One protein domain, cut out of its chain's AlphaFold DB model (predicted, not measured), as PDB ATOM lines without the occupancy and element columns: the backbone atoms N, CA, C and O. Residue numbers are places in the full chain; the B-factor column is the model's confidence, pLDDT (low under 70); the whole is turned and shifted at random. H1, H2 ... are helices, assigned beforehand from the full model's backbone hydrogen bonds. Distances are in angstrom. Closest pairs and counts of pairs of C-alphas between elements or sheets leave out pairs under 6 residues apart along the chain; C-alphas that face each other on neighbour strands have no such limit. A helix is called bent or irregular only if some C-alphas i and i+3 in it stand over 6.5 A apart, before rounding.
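Overview. This is residues 2 to 72 of the 79 residues of an uncharacterized protein of Pseudomonas fluorescens (UniProt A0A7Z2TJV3). A short helix, H2, forms the core of a small rounded domain, and the other three helices pack round it: H1 on one side, the short H3 on another, and H4, sharply kinked like an elbow, on a third. The long link between H1 and H2, residues 17 to 27, passes round H2 on the side away from H4. The printed part has 71 residues with four named helices, H1, H2, H3 and H4 along the chain, and no named strand; the class is all helix. The whole is compact, with a radius of gyration of the C-alphas of 10.9 A, and spans 27 by 25 by 23 A along its three main axes.

Along the chain. H1 holds residues 2 to 16 and is 20.8 A from first to last C-alpha; C-alpha 2 is at (6.679, 42.102, -19.072). H2 holds residues 28 to 37 and measures 14.2 A, with C-alpha 28 at (-2.711, 28.689, -27.590). H3 is residues 41 to 46, 8.6 A long. H4, the longest helix by residues, holds residues 51 to 70, 15.3 A from first to last C-alpha, and ends with C-alpha 70 at (-6.616, 46.977, -21.762). H4 is irregular: C-alphas 57 and 60 are 9.0 A apart, and it has a kink of 114 degrees near residue 60.

Arrangement. H2 is the hub, the helix that touches most others. H1 touches H2 at a steep tilt of 62 degrees, the same way, and their closest C-alphas are those of Ala 12 and Val 34, 4.6 A apart. H2 and H3 form a helical hairpin: they touch, with C-alphas of Val 35 and Leu 44 closest at 6.5 A, and run opposite ways at a shallow tilt of 32 degrees. H4 touches H2, the closest C-alphas being those of Gly 29 and Leu 58, 5.7 A apart; their lines, that of H4 a rough one, stand at a steep tilt of 53 degrees, the same way. One of these three tilts is shallow, and the helix packing is mostly crossed, but only just. H3 and H4 are close but not clearly touching, with C-alphas of Leu 44 and Ile 51 closest at 7.6 A. H1 and H4 are near each other, with 9 pairs of C-alphas within 10 A, while H1 and H3 are apart. In H1, H2 and H3 every O i to N i+4 pair is within hydrogen-bond range; in H4 13 of 16 are.

Size, cuts and confidence. The two C-alphas farthest apart, those of Glu 3 and Asn 48, are 28.3 A from each other, and those of Ser 2 and Tyr 72 are 18.8 A apart. The printed part has no cut. The link from H1 to H2, 11 residues, is long; those from H2 to H3 and from H3 to H4 are tight. The mean pLDDT of the printed part of this model is 88.5, and no printed residue is under 70.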
ATOM      1  N   SER A   2       7.101  40.809 -18.506       72.69
ATOM      2  CA  SER A   2       6.679  42.102 -19.072       72.69
ATOM      3  C   SER A   2       7.025  42.262 -20.559       72.69
ATOM      4  O   SER A   2       6.175  42.698 -21.320       72.69
ATOM      5  N   GLU A   3       8.217  41.833 -20.994       84.38
ATOM      6  CA  GLU A   3       8.636  41.900 -22.410       84.38
ATOM      7  C   GLU A   3       7.803  41.000 -23.337       84.38
ATOM      8  O   GLU A   3       7.528  41.366 -24.475       84.38
ATOM      9  N   GLN A   4       7.356  39.839 -22.847       88.06
ATOM     10  CA  GLN A   4       6.496  38.940 -23.622       88.06
ATOM     11  C   GLN A   4       5.097  39.537 -23.790       88.06
ATOM     12  O   GLN A   4       4.565  39.536 -24.894       88.06
ATOM     13  N   LEU A   5       4.512  40.083 -22.720       88.06
ATOM     14  CA  LEU A   5       3.199  40.727 -22.792       88.06
ATOM     15  C   LEU A   5       3.231  41.982 -23.674       88.06
ATOM     16  O   LEU A   5       2.302  42.192 -24.440       88.06
ATOM     17  N   ASP A   6       4.317  42.758 -23.640       90.25
ATOM     18  CA  ASP A   6       4.497  43.911 -24.530       90.25
ATOM     19  C   ASP A   6       4.523  43.500 -26.010       90.25
ATOM     20  O   ASP A   6       3.861  44.108 -26.855       90.25
ATOM     21  N   HIS A   7       5.202  42.390 -26.318       90.62
ATOM     22  CA  HIS A   7       5.174  41.806 -27.653       90.62
ATOM     23  C   HIS A   7       3.762  41.359 -28.062       90.62
ATOM     24  O   HIS A   7       3.319  41.658 -29.173       90.62
ATOM     25  N   LEU A   8       3.034  40.686 -27.165       91.81
ATOM     26  CA  LEU A   8       1.657  40.260 -27.422       91.81
ATOM     27  C   LEU A   8       0.707  41.450 -27.592       91.81
ATOM     28  O   LEU A   8      -0.183  41.391 -28.432       91.81
ATOM     29  N   ASP A   9       0.913  42.555 -26.881       91.19
ATOM     30  CA  ASP A   9       0.111  43.764 -27.070       91.19
ATOM     31  C   ASP A   9       0.363  44.420 -28.422       91.19
ATOM     32  O   ASP A   9      -0.577  44.842 -29.099       91.19
ATOM     33  N   ALA A  10       1.625  44.477 -28.851       90.75
ATOM     34  CA  ALA A  10       1.967  44.953 -30.184       90.75
ATOM     35  C   ALA A  10       1.308  44.084 -31.268       90.75
ATOM     36  O   ALA A  10       0.836  44.610 -32.278       90.75
ATOM     37  N   LEU A  11       1.231  42.767 -31.050       92.00
ATOM     38  CA  LEU A  11       0.489  41.857 -31.921       92.00
ATOM     39  C   LEU A  11      -1.023  42.088 -31.847       92.00
ATOM     40  O   LEU A  11      -1.664  42.130 -32.890       92.00
ATOM     41  N   ALA A  12      -1.592  42.313 -30.662       91.69
ATOM     42  CA  ALA A  12      -3.015  42.605 -30.494       91.69
ATOM     43  C   ALA A  12      -3.440  43.853 -31.277       91.69
ATOM     44  O   ALA A  12      -4.472  43.838 -31.946       91.69
ATOM     45  N   LEU A  13      -2.610  44.901 -31.293       90.69
ATOM     46  CA  LEU A  13      -2.850  46.094 -32.111       90.69
ATOM     47  C   LEU A  13      -2.835  45.792 -33.617       90.69
ATOM     48  O   LEU A  13      -3.655  46.326 -34.363       90.69
ATOM     49  N   ARG A  14      -1.917  44.939 -34.082       89.56
ATOM     50  CA  ARG A  14      -1.852  44.521 -35.494       89.56
ATOM     51  C   ARG A  14      -3.068  43.685 -35.889       89.56
ATOM     52  O   ARG A  14      -3.703  43.972 -36.900       89.56
ATOM     53  N   VAL A  15      -3.446  42.729 -35.047       90.56
ATOM     54  CA  VAL A  15      -4.609  41.852 -35.250       90.56
ATOM     55  C   VAL A  15      -5.914  42.642 -35.230       90.56
ATOM     56  O   VAL A  15      -6.804  42.388 -36.045       90.56
ATOM     57  N   ALA A  16      -6.024  43.651 -34.365       87.81
ATOM     58  CA  ALA A  16      -7.163  44.563 -34.369       87.81
ATOM     59  C   ALA A  16      -7.293  45.316 -35.703       87.81
ATOM     60  O   ALA A  16      -8.404  45.529 -36.178       87.81
ATOM     61  N   LYS A  17      -6.166  45.647 -36.351       87.44
ATOM     62  CA  LYS A  17      -6.108  46.259 -37.692       87.44
ATOM     63  C   LYS A  17      -6.279  45.261 -38.847       87.44
ATOM     64  O   LYS A  17      -6.244  45.677 -40.002       87.44
ATOM     65  N   GLY A  18      -6.483  43.976 -38.553       85.50
ATOM     66  CA  GLY A  18      -6.699  42.918 -39.544       85.50
ATOM     67  C   GLY A  18      -5.435  42.175 -39.988       85.50
ATOM     68  O   GLY A  18      -5.515  41.353 -40.896       85.50
ATOM     69  N   ASP A  19      -4.279  42.422 -39.367       86.81
ATOM     70  CA  ASP A  19      -3.047  41.675 -39.646       86.81
ATOM     71  C   ASP A  19      -2.984  40.402 -38.787       86.81
ATOM     72  O   ASP A  19      -2.553  40.402 -37.634       86.81
ATOM     73  N   GLU A  20      -3.470  39.302 -39.355       86.12
ATOM     74  CA  GLU A  20      -3.613  38.004 -38.675       86.12
ATOM     75  C   GLU A  20      -2.440  37.052 -38.958       86.12
ATOM     76  O   GLU A  20      -2.370  35.952 -38.408       86.12
ATOM     77  N   THR A  21      -1.475  37.474 -39.780       81.88
ATOM     78  CA  THR A  21      -0.347  36.653 -40.254       81.88
ATOM     79  C   THR A  21       0.518  36.116 -39.112       81.88
ATOM     80  O   THR A  21       1.099  35.038 -39.216       81.88
ATOM     81  N   SER A  22       0.568  36.843 -37.995       77.56
ATOM     82  CA  SER A  22       1.376  36.488 -36.824       77.56
ATOM     83  C   SER A  22       0.652  35.571 -35.827       77.56
ATOM     84  O   SER A  22       1.273  35.121 -34.869       77.56
ATOM     85  N   LEU A  23      -0.637  35.261 -36.021       82.19
ATOM     86  CA  LEU A  23      -1.401  34.430 -35.080       82.19
ATOM     87  C   LEU A  23      -1.030  32.941 -35.146       82.19
ATOM     88  O   LEU A  23      -1.133  32.245 -34.140       82.19
ATOM     89  N   GLY A  24      -0.577  32.453 -36.304       77.38
ATOM     90  CA  GLY A  24      -0.280  31.030 -36.523       77.38
ATOM     91  C   GLY A  24       0.989  30.511 -35.836       77.38
ATOM     92  O   GLY A  24       1.170  29.302 -35.735       77.38
ATOM     93  N   VAL A  25       1.863  31.404 -35.361       84.56
ATOM     94  CA  VAL A  25       3.115  31.057 -34.658       84.56
ATOM     95  C   VAL A  25       2.987  31.108 -33.133       84.56
ATOM     96  O   VAL A  25       3.929  30.750 -32.430       84.56
ATOM     97  N   LEU A  26       1.840  31.551 -32.615       86.75
ATOM     98  CA  LEU A  26       1.611  31.730 -31.185       86.75
ATOM     99  C   LEU A  26       1.192  30.425 -30.505       86.75
ATOM    100  O   LEU A  26       0.438  29.621 -31.057       86.75
ATOM    101  N   SER A  27       1.601  30.255 -29.248       89.44
ATOM    102  CA  SER A  27       1.018  29.227 -28.385       89.44
ATOM    103  C   SER A  27      -0.465  29.516 -28.151       89.44
ATOM    104  O   SER A  27      -0.900  30.665 -28.186       89.44
ATOM    105  N   ARG A  28      -1.264  28.497 -27.805       89.44
ATOM    106  CA  ARG A  28      -2.711  28.689 -27.590       89.44
ATOM    107  C   ARG A  28      -3.033  29.766 -26.542       89.44
ATOM    108  O   ARG A  28      -3.983  30.510 -26.732       89.44
ATOM    109  N   GLY A  29      -2.254  29.876 -25.462       89.88
ATOM    110  CA  GLY A  29      -2.438  30.942 -24.464       89.88
ATOM    111  C   GLY A  29      -2.118  32.338 -25.008       89.88
ATOM    112  O   GLY A  29      -2.871  33.278 -24.784       89.88
ATOM    113  N   GLU A  30      -1.047  32.462 -25.789       92.06
ATOM    114  CA  GLU A  30      -0.640  33.717 -26.432       92.06
ATOM    115  C   GLU A  30      -1.665  34.170 -27.472       92.06
ATOM    116  O   GLU A  30      -2.065  35.330 -27.487       92.06
ATOM    117  N   TYR A  31      -2.162  33.230 -28.277       92.19
ATOM    118  CA  TYR A  31      -3.255  33.455 -29.215       92.19
ATOM    119  C   TYR A  31      -4.492  34.027 -28.510       92.19
ATOM    120  O   TYR A  31      -5.014  35.061 -28.919       92.19
ATOM    121  N   LEU A  32      -4.931  33.397 -27.416       92.50
ATOM    122  CA  LEU A  32      -6.110  33.845 -26.670       92.50
ATOM    123  C   LEU A  32      -5.910  35.222 -26.041       92.50
ATOM    124  O   LEU A  32      -6.824  36.042 -26.079       92.50
ATOM    125  N   TYR A  33      -4.717  35.493 -25.508       93.31
ATOM    126  CA  TYR A  33      -4.374  36.815 -24.993       93.31
ATOM    127  C   TYR A  33      -4.518  37.880 -26.085       93.31
ATOM    128  O   TYR A  33      -5.218  38.871 -25.893       93.31
ATOM    129  N   VAL A  34      -3.902  37.647 -27.246       93.00
ATOM    130  CA  VAL A  34      -3.899  38.576 -28.384       93.00
ATOM    131  C   VAL A  34      -5.310  38.809 -28.913       93.00
ATOM    132  O   VAL A  34      -5.688  39.951 -29.146       93.00
ATOM    133  N   VAL A  35      -6.110  37.754 -29.069       92.31
ATOM    134  CA  VAL A  35      -7.485  37.849 -29.582       92.31
ATOM    135  C   VAL A  35      -8.400  38.621 -28.627       92.31
ATOM    136  O   VAL A  35      -9.180  39.465 -29.076       92.31
ATOM    137  N   LEU A  36      -8.285  38.371 -27.316       91.56
ATOM    138  CA  LEU A  36      -9.032  39.109 -26.294       91.56
ATOM    139  C   LEU A  36      -8.609  40.581 -26.250       91.56
ATOM    140  O   LEU A  36      -9.465  41.463 -26.257       91.56
ATOM    141  N   ALA A  37      -7.303  40.847 -26.261       92.19
ATOM    142  CA  ALA A  37      -6.751  42.198 -26.281       92.19
ATOM    143  C   ALA A  37      -7.134  42.969 -27.555       92.19
ATOM    144  O   ALA A  37      -7.438  44.155 -27.481       92.19
ATOM    145  N   ALA A  38      -7.187  42.298 -28.709       90.88
ATOM    146  CA  ALA A  38      -7.574  42.871 -29.998       90.88
ATOM    147  C   ALA A  38      -9.087  43.125 -30.142       90.88
ATOM    148  O   ALA A  38      -9.516  43.622 -31.181       90.88
ATOM    149  N   ASN A  39      -9.902  42.766 -29.139       89.75
ATOM    150  CA  ASN A  39     -11.367  42.826 -29.191       89.75
ATOM    151  C   ASN A  39     -11.970  42.052 -30.390       89.75
ATOM    152  O   ASN A  39     -13.010  42.418 -30.939       89.75
ATOM    153  N   ARG A  40     -11.324  40.959 -30.824       87.50
ATOM    154  CA  ARG A  40     -11.747  40.154 -31.985       87.50
ATOM    155  C   ARG A  40     -12.503  38.899 -31.548       87.50
ATOM    156  O   ARG A  40     -12.040  37.781 -31.753       87.50
ATOM    157  N   ALA A  41     -13.701  39.070 -30.988       84.94
ATOM    158  CA  ALA A  41     -14.558  37.943 -30.583       84.94
ATOM    159  C   ALA A  41     -14.866  36.960 -31.735       84.94
ATOM    160  O   ALA A  41     -15.042  35.769 -31.499       84.94
ATOM    161  N   ASP A  42     -14.869  37.449 -32.977       87.81
ATOM    162  CA  ASP A  42     -14.972  36.640 -34.197       87.81
ATOM    163  C   ASP A  42     -13.849  35.587 -34.314       87.81
ATOM    164  O   ASP A  42     -14.121  34.414 -34.560       87.81
ATOM    165  N   LEU A  43     -12.600  35.966 -34.022       87.38
ATOM    166  CA  LEU A  43     -11.463  35.037 -34.039       87.38
ATOM    167  C   LEU A  43     -11.534  34.025 -32.898       87.38
ATOM    168  O   LEU A  43     -11.171  32.865 -33.075       87.38
ATOM    169  N   LEU A  44     -12.050  34.445 -31.742       88.38
ATOM    170  CA  LEU A  44     -12.277  33.548 -30.612       88.38
ATOM    171  C   LEU A  44     -13.288  32.452 -30.984       88.38
ATOM    172  O   LEU A  44     -13.037  31.266 -30.765       88.38
ATOM    173  N   ALA A  45     -14.391  32.850 -31.625       86.19
ATOM    174  CA  ALA A  45     -15.410  31.933 -32.120       86.19
ATOM    175  C   ALA A  45     -14.869  31.010 -33.225       86.19
ATOM    176  O   ALA A  45     -15.150  29.813 -33.206       86.19
ATOM    177  N   ALA A  46     -14.039  31.525 -34.140       85.62
ATOM    178  CA  ALA A  46     -13.363  30.717 -35.157       85.62
ATOM    179  C   ALA A  46     -12.408  29.673 -34.545       85.62
ATOM    180  O   ALA A  46     -12.255  28.575 -35.078       85.62
ATOM    181  N   GLY A  47     -11.799  29.991 -33.398       81.56
ATOM    182  CA  GLY A  47     -10.992  29.071 -32.596       81.56
ATOM    183  C   GLY A  47     -11.798  28.042 -31.797       81.56
ATOM    184  O   GLY A  47     -11.184  27.170 -31.178       81.56
ATOM    185  N   ASN A  48     -13.133  28.124 -31.829       85.50
ATOM    186  CA  ASN A  48     -14.068  27.338 -31.025       85.50
ATOM    187  C   ASN A  48     -13.814  27.459 -29.508       85.50
ATOM    188  O   ASN A  48     -14.060  26.510 -28.764       85.50
ATOM    189  N   ASP A  49     -13.308  28.613 -29.058       87.06
ATOM    190  CA  ASP A  49     -13.147  28.933 -27.639       87.06
ATOM    191  C   ASP A  49     -14.226  29.926 -27.194       87.06
ATOM    192  O   ASP A  49     -14.601  30.856 -27.913       87.06
ATOM    193  N   THR A  50     -14.697  29.775 -25.961       88.25
ATOM    194  CA  THR A  50     -15.512  30.800 -25.299       88.25
ATOM    195  C   THR A  50     -14.640  31.784 -24.519       88.25
ATOM    196  O   THR A  50     -13.511  31.473 -24.140       88.25
ATOM    197  N   ILE A  51     -15.167  32.975 -24.205       88.12
ATOM    198  CA  ILE A  51     -14.454  33.952 -23.356       88.12
ATOM    199  C   ILE A  51     -14.108  33.325 -21.997       88.12
ATOM    200  O   ILE A  51     -13.001  33.502 -21.498       88.12
ATOM    201  N   ALA A  52     -15.027  32.548 -21.417       89.62
ATOM    202  CA  ALA A  52     -14.803  31.876 -20.142       89.62
ATOM    203  C   ALA A  52     -13.654  30.857 -20.217       89.62
ATOM    204  O   ALA A  52     -12.775  30.864 -19.357       89.62
ATOM    205  N   GLU A  53     -13.617  30.020 -21.258       89.00
ATOM    206  CA  GLU A  53     -12.519  29.068 -21.469       89.00
ATOM    207  C   GLU A  53     -11.189  29.764 -21.745       89.00
ATOM    208  O   GLU A  53     -10.147  29.325 -21.253       89.00
ATOM    209  N   ALA A  54     -11.219  30.873 -22.486       91.06
ATOM    210  CA  ALA A  54     -10.036  31.664 -22.770       91.06
ATOM    211  C   ALA A  54      -9.415  32.222 -21.483       91.06
ATOM    212  O   ALA A  54      -8.222  32.041 -21.240       91.06
ATOM    213  N   LEU A  55     -10.237  32.828 -20.623       90.25
ATOM    214  CA  LEU A  55      -9.812  33.347 -19.322       90.25
ATOM    215  C   LEU A  55      -9.322  32.225 -18.395       90.25
ATOM    216  O   LEU A  55      -8.271  32.357 -17.770       90.25
ATOM    217  N   ALA A  56     -10.031  31.092 -18.352       91.31
ATOM    218  CA  ALA A  56      -9.624  29.935 -17.559       91.31
ATOM    219  C   ALA A  56      -8.257  29.382 -18.001       91.31
ATOM    220  O   ALA A  56      -7.440  29.008 -17.161       91.31
ATOM    221  N   ARG A  57      -7.980  29.369 -19.311       90.69
ATOM    222  CA  ARG A  57      -6.708  28.893 -19.873       90.69
ATOM    223  C   ARG A  57      -5.557  29.880 -19.684       90.69
ATOM    224  O   ARG A  57      -4.424  29.442 -19.497       90.69
ATOM    225  N   LEU A  58      -5.825  31.184 -19.745       90.31
ATOM    226  CA  LEU A  58      -4.831  32.218 -19.436       90.31
ATOM    227  C   LEU A  58      -4.406  32.169 -17.963       90.31
ATOM    228  O   LEU A  58      -3.260  32.468 -17.629       90.31
ATOM    229  N   GLY A  59      -5.328  31.776 -17.085       91.81
ATOM    230  CA  GLY A  59      -5.116  31.781 -15.647       91.81
ATOM    231  C   GLY A  59      -5.151  33.192 -15.058       91.81
ATOM    232  O   GLY A  59      -5.215  34.207 -15.759       91.81
ATOM    233  N   GLU A  60      -5.119  33.258 -13.730       90.44
ATOM    234  CA  GLU A  60      -5.375  34.494 -12.979       90.44
ATOM    235  C   GLU A  60      -4.330  35.582 -13.250       90.44
ATOM    236  O   GLU A  60      -4.676  36.752 -13.408       90.44
ATOM    237  N   SER A  61      -3.052  35.207 -13.374       89.44
ATOM    238  CA  SER A  61      -1.962  36.173 -13.551       89.44
ATOM    239  C   SER A  61      -2.014  36.885 -14.906       89.44
ATOM    240  O   SER A  61      -1.936  38.112 -14.962       89.44
ATOM    241  N   TRP A  62      -2.192  36.147 -16.007       91.50
ATOM    242  CA  TRP A  62      -2.282  36.754 -17.340       91.50
ATOM    243  C   TRP A  62      -3.597  37.505 -17.529       91.50
ATOM    244  O   TRP A  62      -3.602  38.564 -18.152       91.50
ATOM    245  N   THR A  63      -4.690  37.007 -16.947       92.00
ATOM    246  CA  THR A  63      -5.982  37.702 -16.963       92.00
ATOM    247  C   THR A  63      -5.902  39.049 -16.247       92.00
ATOM    248  O   THR A  63      -6.352  40.056 -16.789       92.00
ATOM    249  N   ALA A  64      -5.284  39.102 -15.062       92.50
ATOM    250  CA  ALA A  64      -5.085  40.356 -14.340       92.50
ATOM    251  C   ALA A  64      -4.271  41.363 -15.169       92.50
ATOM    252  O   ALA A  64      -4.661  42.524 -15.274       92.50
ATOM    253  N   GLN A  65      -3.202  40.903 -15.829       90.94
ATOM    254  CA  GLN A  65      -2.380  41.744 -16.703       90.94
ATOM    255  C   GLN A  65      -3.133  42.222 -17.951       90.94
ATOM    256  O   GLN A  65      -2.997  43.375 -18.351       90.94
ATOM    257  N   LEU A  66      -3.945  41.357 -18.566       90.38
ATOM    258  CA  LEU A  66      -4.806  41.726 -19.690       90.38
ATOM    259  C   LEU A  66      -5.762  42.853 -19.275       90.38
ATOM    260  O   LEU A  66      -5.824  43.889 -19.935       90.38
ATOM    261  N   VAL A  67      -6.463  42.687 -18.151       90.75
ATOM    262  CA  VAL A  67      -7.395  43.705 -17.650       90.75
ATOM    263  C   VAL A  67      -6.654  44.991 -17.294       90.75
ATOM    264  O   VAL A  67      -7.087  46.061 -17.708       90.75
ATOM    265  N   GLU A  68      -5.531  44.926 -16.576       90.94
ATOM    266  CA  GLU A  68      -4.772  46.120 -16.188       90.94
ATOM    267  C   GLU A  68      -4.372  46.971 -17.402       90.94
ATOM    268  O   GLU A  68      -4.528  48.196 -17.378       90.94
ATOM    269  N   ARG A  69      -3.927  46.315 -18.479       89.06
ATOM    270  CA  ARG A  69      -3.384  46.966 -19.678       89.06
ATOM    271  C   ARG A  69      -4.469  47.453 -20.640       89.06
ATOM    272  O   ARG A  69      -4.304  48.512 -21.249       89.06
ATOM    273  N   TRP A  70      -5.590  46.734 -20.740       88.81
ATOM    274  CA  TRP A  70      -6.616  46.977 -21.762       88.81
ATOM    275  C   TRP A  70      -7.937  47.560 -21.249       88.81
ATOM    276  O   TRP A  70      -8.701  48.090 -22.054       88.81
ATOM    277  N   ARG A  71      -8.209  47.573 -19.933       84.25
ATOM    278  CA  ARG A  71      -9.508  48.012 -19.357       84.25
ATOM    279  C   ARG A  71     -10.005  49.400 -19.783       84.25
ATOM    280  O   ARG A  71     -11.202  49.652 -19.713       84.25
ATOM    281  N   TYR A  72      -9.114  50.296 -20.209       83.00
ATOM    282  CA  TYR A  72      -9.461  51.647 -20.683       83.00
ATOM    283  C   TYR A  72      -9.057  51.905 -22.137       83.00
ATOM    284  O   TYR A  72      -9.197  53.023 -22.627       83.00
TER     285      TYR A  72